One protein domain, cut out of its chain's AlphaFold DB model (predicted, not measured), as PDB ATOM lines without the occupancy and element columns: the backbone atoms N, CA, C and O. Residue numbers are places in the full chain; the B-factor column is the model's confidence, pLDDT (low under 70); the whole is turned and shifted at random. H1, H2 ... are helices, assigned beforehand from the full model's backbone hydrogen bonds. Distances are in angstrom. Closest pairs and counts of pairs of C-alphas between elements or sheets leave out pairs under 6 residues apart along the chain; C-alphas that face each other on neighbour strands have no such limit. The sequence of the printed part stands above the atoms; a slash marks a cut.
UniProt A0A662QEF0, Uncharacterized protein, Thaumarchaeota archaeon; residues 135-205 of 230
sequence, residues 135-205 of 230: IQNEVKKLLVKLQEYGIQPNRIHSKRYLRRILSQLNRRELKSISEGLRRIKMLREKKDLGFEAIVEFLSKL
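This is residues 135 to 205 of the 230 residues of an uncharacterized protein of Thaumarchaeota archaeon (UniProt A0A662QEF0). Two long helices, H1 and H3, lie side by side; shorter H4 packs steeply on H3, and H2 packs on H4. The 71 printed residues hold four named helices, H1 to H4 in chain order, and no named strand: all helix. The whole is compact, with a radius of gyration of the C-alphas of 11.0 A and spans of 28 by 23 by 19 A.

Find C-alpha 135 at (-27.214, -2.666, -140.438); from there H1 runs 20.3 A to residue 148. H2 takes residues 159 to 166, and H3, residues 171 to 184, is 20.3 A long. H4, residues 195 to 203, ends at C-alpha 203, (-32.667, -16.901, -147.069).

H1 touches H3 at a shallow tilt of 18 degrees, opposite ways; their closest C-alphas, of Ile 135 and Ile 184, are 5.6 A apart. H3 touches H4 at a steep tilt of 50 degrees, closest at C-alphas 178 and 198, 6.8 A. H4 touches H2 at 57 degrees, steep, closest at C-alphas 203 and 159, 5.9 A. H1 is apart from H2 and H4. In each helix every O i to N i+4 pair is within hydrogen-bond range.

The printed part has no cut and no long link; look for pLDDT under 70 at residues 186 to 192.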
ATOM      1  N   ILE A 135     -27.012  -1.401-139.726       79.69
ATOM      2  CA  ILE A 135     -27.214  -2.666-140.438       79.69
ATOM      3  C   ILE A 135     -28.479  -2.601-141.302       79.69
ATOM      4  O   ILE A 135     -28.458  -3.067-142.431       79.69
ATOM      5  N   GLN A 136     -29.564  -1.973-140.834       78.25
ATOM      6  CA  GLN A 136     -30.805  -1.868-141.616       78.25
ATOM      7  C   GLN A 136     -30.641  -1.008-142.868       78.25
ATOM      8  O   GLN A 136     -31.225  -1.335-143.897       78.25
ATOM      9  N   ASN A 137     -29.827   0.048-142.807       81.25
ATOM     10  CA  ASN A 137     -29.537   0.861-143.986       81.25
ATOM     11  C   ASN A 137     -28.772   0.047-145.039       81.25
ATOM     12  O   ASN A 137     -29.116   0.097-146.217       81.25
ATOM     13  N   GLU A 138     -27.789  -0.752-144.618       85.69
ATOM     14  CA  GLU A 138     -27.047  -1.635-145.528       85.69
ATOM     15  C   GLU A 138     -27.927  -2.772-146.075       85.69
ATOM     16  O   GLU A 138     -27.853  -3.087-147.260       85.69
ATOM     17  N   VAL A 139     -28.838  -3.321-145.261       86.31
ATOM     18  CA  VAL A 139     -29.853  -4.289-145.714       86.31
ATOM     19  C   VAL A 139     -30.774  -3.671-146.768       86.31
ATOM     20  O   VAL A 139     -31.018  -4.301-147.793       86.31
ATOM     21  N   LYS A 140     -31.256  -2.437-146.563       86.69
ATOM     22  CA  LYS A 140     -32.117  -1.744-147.534       86.69
ATOM     23  C   LYS A 140     -31.400  -1.543-148.871       86.69
ATOM     24  O   LYS A 140     -31.972  -1.859-149.907       86.69
ATOM     25  N   LYS A 141     -30.145  -1.078-148.846       88.75
ATOM     26  CA  LYS A 141     -29.317  -0.925-150.056       88.75
ATOM     27  C   LYS A 141     -29.115  -2.255-150.780       88.75
ATOM     28  O   LYS A 141     -29.240  -2.310-151.998       88.75
ATOM     29  N   LEU A 142     -28.838  -3.328-150.033       89.31
ATOM     30  CA  LEU A 142     -28.701  -4.660-150.616       89.31
ATOM     31  C   LEU A 142     -30.004  -5.118-151.281       89.31
ATOM     32  O   LEU A 142     -29.948  -5.638-152.384       89.31
ATOM     33  N   LEU A 143     -31.162  -4.918-150.646       89.38
ATOM     34  CA  LEU A 143     -32.451  -5.323-151.218       89.38
ATOM     35  C   LEU A 143     -32.754  -4.625-152.550       89.38
ATOM     36  O   LEU A 143     -33.196  -5.301-153.473       89.38
ATOM     37  N   VAL A 144     -32.466  -3.324-152.666       91.12
ATOM     38  CA  VAL A 144     -32.613  -2.577-153.933       91.12
ATOM     39  C   VAL A 144     -31.726  -3.187-155.020       91.12
ATOM     40  O   VAL A 144     -32.199  -3.526-156.096       91.12
ATOM     41  N   LYS A 145     -30.459  -3.446-154.696       90.50
ATOM     42  CA  LYS A 145     -29.506  -4.060-155.625       90.50
ATOM     43  C   LYS A 145     -29.899  -5.480-156.049       90.50
ATOM     44  O   LYS A 145     -29.708  -5.880-157.187       90.50
ATOM     45  N   LEU A 146     -30.457  -6.267-155.129       91.25
ATOM     46  CA  LEU A 146     -30.975  -7.599-155.445       91.25
ATOM     47  C   LEU A 146     -32.153  -7.515-156.429       91.25
ATOM     48  O   LEU A 146     -32.238  -8.354-157.323       91.25
ATOM     49  N   GLN A 147     -33.015  -6.499-156.310       92.50
ATOM     50  CA  GLN A 147     -34.102  -6.263-157.268       92.50
ATOM     51  C   GLN A 147     -33.582  -5.936-158.669       92.50
ATOM     52  O   GLN A 147     -34.123  -6.468-159.634       92.50
ATOM     53  N   GLU A 148     -32.519  -5.134-158.778       92.50
ATOM     54  CA  GLU A 148     -31.849  -4.834-160.056       92.50
ATOM     55  C   GLU A 148     -31.332  -6.110-160.744       92.50
ATOM     56  O   GLU A 148     -31.376  -6.215-161.965       92.50
ATOM     57  N   TYR A 149     -30.927  -7.122-159.968       92.00
ATOM     58  CA  TYR A 149     -30.517  -8.444-160.466       92.00
ATOM     59  C   TYR A 149     -31.678  -9.444-160.623       92.00
ATOM     60  O   TYR A 149     -31.458 -10.653-160.707       92.00
ATOM     61  N   GLY A 150     -32.931  -8.980-160.611       90.62
ATOM     62  CA  GLY A 150     -34.116  -9.823-160.811       90.62
ATOM     63  C   GLY A 150     -34.521 -10.679-159.600       90.62
ATOM     64  O   GLY A 150     -35.404 -11.538-159.706       90.62
ATOM     65  N   ILE A 151     -33.917 -10.456-158.428       92.00
ATOM     66  CA  ILE A 151     -34.269 -11.154-157.187       92.00
ATOM     67  C   ILE A 151     -35.399 -10.395-156.489       92.00
ATOM     68  O   ILE A 151     -35.233  -9.286-155.988       92.00
ATOM     69  N   GLN A 152     -36.562 -11.032-156.395       89.62
ATOM     70  CA  GLN A 152     -37.746 -10.474-155.756       89.62
ATOM     71  C   GLN A 152     -37.640 -10.583-154.218       89.62
ATOM     72  O   GLN A 152     -37.564 -11.702-153.691       89.62
ATOM     73  N   PRO A 153     -37.683  -9.467-153.459       83.81
ATOM     74  CA  PRO A 153     -37.509  -9.474-152.004       83.81
ATOM     75  C   PRO A 153     -38.531 -10.328-151.246       83.81
ATOM     76  O   PRO A 153     -38.195 -10.951-150.244       83.81
ATOM     77  N   ASN A 154     -39.770 -10.415-151.736       84.69
ATOM     78  CA  ASN A 154     -40.820 -11.257-151.148       84.69
ATOM     79  C   ASN A 154     -40.536 -12.767-151.274       84.69
ATOM     80  O   ASN A 154     -41.105 -13.557-150.523       84.69
ATOM     81  N   ARG A 155     -39.646 -13.183-152.185       88.56
ATOM     82  CA  ARG A 155     -39.251 -14.587-152.399       88.56
ATOM     83  C   ARG A 155     -37.885 -14.931-151.808       88.56
ATOM     84  O   ARG A 155     -37.447 -16.077-151.922       88.56
ATOM     85  N   ILE A 156     -37.228 -13.979-151.143       88.06
ATOM     86  CA  ILE A 156     -35.845 -14.115-150.668       88.06
ATOM     87  C   ILE A 156     -35.652 -15.284-149.690       88.06
ATOM     88  O   ILE A 156     -34.575 -15.858-149.620       88.06
ATOM     89  N   HIS A 157     -36.703 -15.704-148.983       87.06
ATOM     90  CA  HIS A 157     -36.660 -16.834-148.050       87.06
ATOM     91  C   HIS A 157     -36.602 -18.215-148.728       87.06
ATOM     92  O   HIS A 157     -36.279 -19.209-148.075       87.06
ATOM     93  N   SER A 158     -36.896 -18.310-150.029       91.25
ATOM     94  CA  SER A 158     -36.863 -19.577-150.760       91.25
ATOM     95  C   SER A 158     -35.455 -19.871-151.273       91.25
ATOM     96  O   SER A 158     -35.013 -19.327-152.282       91.25
ATOM     97  N   LYS A 159     -34.752 -20.800-150.609       93.19
ATOM     98  CA  LYS A 159     -33.419 -21.253-151.053       93.19
ATOM     99  C   LYS A 159     -33.442 -21.801-152.482       93.19
ATOM    100  O   LYS A 159     -32.518 -21.545-153.243       93.19
ATOM    101  N   ARG A 160     -34.505 -22.520-152.867       94.69
ATOM    102  CA  ARG A 160     -34.688 -23.035-154.237       94.69
ATOM    103  C   ARG A 160     -34.769 -21.895-155.252       94.69
ATOM    104  O   ARG A 160     -34.104 -21.948-156.279       94.69
ATOM    105  N   TYR A 161     -35.560 -20.864-154.952       94.50
ATOM    106  CA  TYR A 161     -35.664 -19.672-155.792       94.50
ATOM    107  C   TYR A 161     -34.319 -18.948-155.903       94.50
ATOM    108  O   TYR A 161     -33.880 -18.666-157.015       94.50
ATOM    109  N   LEU A 162     -33.647 -18.716-154.770       93.81
ATOM    110  CA  LEU A 162     -32.340 -18.062-154.735       93.81
ATOM    111  C   LEU A 162     -31.305 -18.817-155.564       93.81
ATOM    112  O   LEU A 162     -30.643 -18.190-156.379       93.81
ATOM    113  N   ARG A 163     -31.192 -20.144-155.416       95.62
ATOM    114  CA  ARG A 163     -30.246 -20.940-156.213       95.62
ATOM    115  C   ARG A 163     -30.490 -20.781-157.707       95.62
ATOM    116  O   ARG A 163     -29.541 -20.530-158.436       95.62
ATOM    117  N   ARG A 164     -31.754 -20.864-158.136       95.12
ATOM    118  CA  ARG A 164     -32.137 -20.734-159.547       95.12
ATOM    119  C   ARG A 164     -31.782 -19.367-160.135       95.12
ATOM    120  O   ARG A 164     -31.315 -19.311-161.261       95.12
ATOM    121  N   ILE A 165     -32.044 -18.279-159.410       94.50
ATOM    122  CA  ILE A 165     -31.766 -16.926-159.921       94.50
ATOM    123  C   ILE A 165     -30.273 -16.609-159.826       94.50
ATOM    124  O   ILE A 165     -29.681 -16.143-160.790       94.50
ATOM    125  N   LEU A 166     -29.629 -16.917-158.696       93.38
ATOM    126  CA  LEU A 166     -28.205 -16.640-158.506       93.38
ATOM    127  C   LEU A 166     -27.322 -17.426-159.487       93.38
ATOM    128  O   LEU A 166     -26.261 -16.929-159.846       93.38
ATOM    129  N   SER A 167     -27.730 -18.622-159.934       93.81
ATOM    130  CA  SER A 167     -26.979 -19.389-160.941       93.81
ATOM    131  C   SER A 167     -27.007 -18.760-162.337       93.81
ATOM    132  O   SER A 167     -26.200 -19.135-163.178       93.81
ATOM    133  N   GLN A 168     -27.939 -17.839-162.591       94.31
ATOM    134  CA  GLN A 168     -28.054 -17.104-163.856       94.31
ATOM    135  C   GLN A 168     -27.224 -15.813-163.858       94.31
ATOM    136  O   GLN A 168     -27.066 -15.196-164.907       94.31
ATOM    137  N   LEU A 169     -26.691 -15.404-162.699       93.50
ATOM    138  CA  LEU A 169     -25.902 -14.184-162.565       93.50
ATOM    139  C   LEU A 169     -24.443 -14.407-162.962       93.50
ATOM    140  O   LEU A 169     -23.841 -15.451-162.696       93.50
ATOM    141  N   ASN A 170     -23.838 -13.378-163.546       92.94
ATOM    142  CA  ASN A 170     -22.426 -13.393-163.890       92.94
ATOM    143  C   ASN A 170     -21.533 -13.184-162.647       92.94
ATOM    144  O   ASN A 170     -21.965 -12.787-161.561       92.94
ATOM    145  N   ARG A 171     -20.225 -13.427-162.809       89.81
ATOM    146  CA  ARG A 171     -19.248 -13.309-161.709       89.81
ATOM    147  C   ARG A 171     -19.208 -11.912-161.080       89.81
ATOM    148  O   ARG A 171     -18.984 -11.807-159.875       89.81
ATOM    149  N   ARG A 172     -19.401 -10.844-161.867       91.06
ATOM    150  CA  ARG A 172     -19.372  -9.462-161.359       91.06
ATOM    151  C   ARG A 172     -20.578  -9.198-160.465       91.06
ATOM    152  O   ARG A 172     -20.400  -8.667-159.375       91.06
ATOM    153  N   GLU A 173     -21.768  -9.629-160.874       92.44
ATOM    154  CA  GLU A 173     -23.011  -9.507-160.098       92.44
ATOM    155  C   GLU A 173     -22.933 -10.278-158.776       92.44
ATOM    156  O   GLU A 173     -23.192  -9.712-157.710       92.44
ATOM    157  N   LEU A 174     -22.472 -11.534-158.809       90.94
ATOM    158  CA  LEU A 174     -22.288 -12.346-157.600       90.94
ATOM    159  C   LEU A 174     -21.279 -11.720-156.626       90.94
ATOM    160  O   LEU A 174     -21.532 -11.674-155.417       90.94
ATOM    161  N   LYS A 175     -20.168 -11.172-157.138       90.19
ATOM    162  CA  LYS A 175     -19.196 -10.424-156.323       90.19
ATOM    163  C   LYS A 175     -19.838  -9.183-155.696       90.19
ATOM    164  O   LYS A 175     -19.703  -8.950-154.497       90.19
ATOM    165  N   SER A 176     -20.620  -8.452-156.483       90.81
ATOM    166  CA  SER A 176     -21.386  -7.277-156.062       90.81
ATOM    167  C   SER A 176     -22.350  -7.571-154.901       90.81
ATOM    168  O   SER A 176     -22.513  -6.742-153.996       90.81
ATOM    169  N   ILE A 177     -22.996  -8.745-154.916       90.38
ATOM    170  CA  ILE A 177     -23.864  -9.235-153.833       90.38
ATOM    171  C   ILE A 177     -23.023  -9.608-152.606       90.38
ATOM    172  O   ILE A 177     -23.328  -9.163-151.497       90.38
ATOM    173  N   SER A 178     -21.944 -10.376-152.797       88.81
ATOM    174  CA  SER A 178     -21.013 -10.776-151.729       88.81
ATOM    175  C   SER A 178     -20.473  -9.564-150.956       88.81
ATOM    176  O   SER A 178     -20.499  -9.542-149.723       88.81
ATOM    177  N   GLU A 179     -20.070  -8.501-151.652       87.44
ATOM    178  CA  GLU A 179     -19.594  -7.259-151.034       87.44
ATOM    179  C   GLU A 179     -20.669  -6.569-150.181       87.44
ATOM    180  O   GLU A 179     -20.388  -6.128-149.061       87.44
ATOM    181  N   GLY A 180     -21.915  -6.512-150.665       87.06
ATOM    182  CA  GLY A 180     -23.042  -5.973-149.897       87.06
ATOM    183  C   GLY A 180     -23.306  -6.779-148.622       87.06
ATOM    184  O   GLY A 180     -23.486  -6.217-147.539       87.06
ATOM    185  N   LEU A 181     -23.234  -8.106-148.716       86.56
ATOM    186  CA  LEU A 181     -23.382  -9.010-147.575       86.56
ATOM    187  C   LEU A 181     -22.277  -8.832-146.526       86.56
ATOM    188  O   LEU A 181     -22.558  -8.835-145.323       86.56
ATOM    189  N   ARG A 182     -21.032  -8.605-146.956       83.31
ATOM    190  CA  ARG A 182     -19.897  -8.344-146.053       83.31
ATOM    191  C   ARG A 182     -20.094  -7.076-145.221       83.31
ATOM    192  O   ARG A 182     -19.743  -7.073-144.038       83.31
ATOM    193  N   ARG A 183     -20.705  -6.032-145.795       82.06
ATOM    194  CA  ARG A 183     -21.051  -4.792-145.070       82.06
ATOM    195  C   ARG A 183     -22.091  -5.040-143.971       82.06
ATOM    196  O   ARG A 183     -22.001  -4.437-142.903       82.06
ATOM    197  N   ILE A 184     -23.030  -5.963-144.193       80.19
ATOM    198  CA  ILE A 184     -24.075  -6.331-143.220       80.19
ATOM    199  C   ILE A 184     -23.516  -7.212-142.094       80.19
ATOM    200  O   ILE A 184     -23.869  -7.008-140.933       80.19
ATOM    201  N   LYS A 185     -22.619  -8.161-142.402       70.19
ATOM    202  CA  LYS A 185     -22.056  -9.126-141.434       70.19
ATOM    203  C   LYS A 185     -21.175  -8.504-140.332       70.19
ATOM    204  O   LYS A 185     -20.650  -9.261-139.524       70.19
ATOM    205  N   MET A 186     -20.981  -7.177-140.308       59.28
ATOM    206  CA  MET A 186     -19.968  -6.487-139.488       59.28
ATOM    207  C   MET A 186     -18.650  -7.286-139.457       59.28
ATOM    208  O   MET A 186     -18.196  -7.735-138.412       59.28
ATOM    209  N   LEU A 187     -18.105  -7.506-140.661       52.34
ATOM    210  CA  LEU A 187     -16.716  -7.857-140.982       52.34
ATOM    211  C   LEU A 187     -15.944  -8.680-139.929       52.34
ATOM    212  O   LEU A 187     -15.174  -8.142-139.137       52.34
ATOM    213  N   ARG A 188     -16.046 -10.011-140.025       49.22
ATOM    214  CA  ARG A 188     -14.987 -10.923-139.544       49.22
ATOM    215  C   ARG A 188     -14.344 -11.777-140.638       49.22
ATOM    216  O   ARG A 188     -13.216 -12.218-140.464       49.22
ATOM    217  N   GLU A 189     -15.000 -11.965-141.781       51.50
ATOM    218  CA  GLU A 189     -14.473 -12.791-142.874       51.50
ATOM    219  C   GLU A 189     -13.902 -11.896-143.989       51.50
ATOM    220  O   GLU A 189     -14.616 -11.097-144.598       51.50
ATOM    221  N   LYS A 190     -12.584 -11.998-144.226       53.06
ATOM    222  CA  LYS A 190     -11.863 -11.263-145.287       53.06
ATOM    223  C   LYS A 190     -12.074 -11.854-146.692       53.06
ATOM    224  O   LYS A 190     -11.730 -11.185-147.664       53.06
ATOM    225  N   LYS A 191     -12.633 -13.065-146.803       64.06
ATOM    226  CA  LYS A 191     -12.874 -13.767-148.073       64.06
ATOM    227  C   LYS A 191     -14.283 -13.505-148.606       64.06
ATOM    228  O   LYS A 191     -15.201 -13.228-147.834       64.06
ATOM    229  N   ASP A 192     -14.430 -13.594-149.923       67.44
ATOM    230  CA  ASP A 192     -15.734 -13.533-150.574       67.44
ATOM    231  C   ASP A 192     -16.603 -14.719-150.158       67.44
ATOM    232  O   ASP A 192     -16.115 -15.829-149.926       67.44
ATOM    233  N   LEU A 193     -17.903 -14.463-150.019       75.06
ATOM    234  CA  LEU A 193     -18.865 -15.495-149.670       75.06
ATOM    235  C   LEU A 193     -19.044 -16.414-150.878       75.06
ATOM    236  O   LEU A 193     -19.396 -15.959-151.964       75.06
ATOM    237  N   GLY A 194     -18.830 -17.713-150.674       83.69
ATOM    238  CA  GLY A 194     -19.177 -18.716-151.675       83.69
ATOM    239  C   GLY A 194     -20.678 -18.706-151.982       83.69
ATOM    240  O   GLY A 194     -21.488 -18.266-151.163       83.69
ATOM    241  N   PHE A 195     -21.052 -19.230-153.147       87.56
ATOM    242  CA  PHE A 195     -22.434 -19.266-153.641       87.56
ATOM    243  C   PHE A 195     -23.447 -19.762-152.592       87.56
ATOM    244  O   PHE A 195     -24.434 -19.089-152.297       87.56
ATOM    245  N   GLU A 196     -23.165 -20.894-151.945       89.19
ATOM    246  CA  GLU A 196     -24.043 -21.452-150.909       89.19
ATOM    247  C   GLU A 196     -24.114 -20.577-149.649       89.19
ATOM    248  O   GLU A 196     -25.168 -20.467-149.024       89.19
ATOM    249  N   ALA A 197     -23.032 -19.876-149.299       87.44
ATOM    250  CA  ALA A 197     -23.035 -18.941-148.177       87.44
ATOM    251  C   ALA A 197     -23.899 -17.701-148.472       87.44
ATOM    252  O   ALA A 197     -24.570 -17.194-147.569       87.44
ATOM    253  N   ILE A 198     -23.925 -17.241-149.730       89.44
ATOM    254  CA  ILE A 198     -24.826 -16.178-150.200       89.44
ATOM    255  C   ILE A 198     -26.281 -16.638-150.073       89.44
ATOM    256  O   ILE A 198     -27.080 -15.950-149.434       89.44
ATOM    257  N   VAL A 199     -26.619 -17.814-150.618       90.88
ATOM    258  CA  VAL A 199     -27.973 -18.396-150.534       90.88
ATOM    259  C   VAL A 199     -28.421 -18.517-149.077       90.88
ATOM    260  O   VAL A 199     -29.520 -18.086-148.717       90.88
ATOM    261  N   GLU A 200     -27.559 -19.064-148.219       88.31
ATOM    262  CA  GLU A 200     -27.864 -19.260-146.806       88.31
ATOM    263  C   GLU A 200     -28.132 -17.930-146.102       88.31
ATOM    264  O   GLU A 200     -29.108 -17.809-145.355       88.31
ATOM    265  N   PHE A 201     -27.302 -16.918-146.362       87.81
ATOM    266  CA  PHE A 201     -27.464 -15.608-145.751       87.81
ATOM    267  C   PHE A 201     -28.750 -14.920-146.210       87.81
ATOM    268  O   PHE A 201     -29.542 -14.484-145.373       87.81
ATOM    269  N   LEU A 202     -28.975 -14.841-147.525       88.38
ATOM    270  CA  LEU A 202     -30.145 -14.174-148.099       88.38
ATOM    271  C   LEU A 202     -31.445 -14.836-147.628       88.38
ATOM    272  O   LEU A 202     -32.366 -14.133-147.218       88.38
ATOM    273  N   SER A 203     -31.484 -16.172-147.554       87.56
ATOM    274  CA  SER A 203     -32.667 -16.901-147.069       87.56
ATOM    275  C   SER A 203     -33.052 -16.561-145.625       87.56
ATOM    276  O   SER A 203     -34.225 -16.629-145.243       87.56
ATOM    277  N   LYS A 204     -32.066 -16.146-144.821       84.25
ATOM    278  CA  LYS A 204     -32.231 -15.758-143.418       84.25
ATOM    279  C   LYS A 204     -32.409 -14.256-143.221       84.25
ATOM    280  O   LYS A 204     -32.608 -13.842-142.077       84.25
ATOM    281  N   LEU A 205     -32.338 -13.447-144.277       83.31
ATOM    282  CA  LEU A 205     -32.471 -12.000-144.177       83.31
ATOM    283  C   LEU A 205     -33.881 -11.643-143.704       83.31
ATOM    284  O   LEU A 205     -34.860 -11.985-144.354       83.31
TER     285      LEU A 205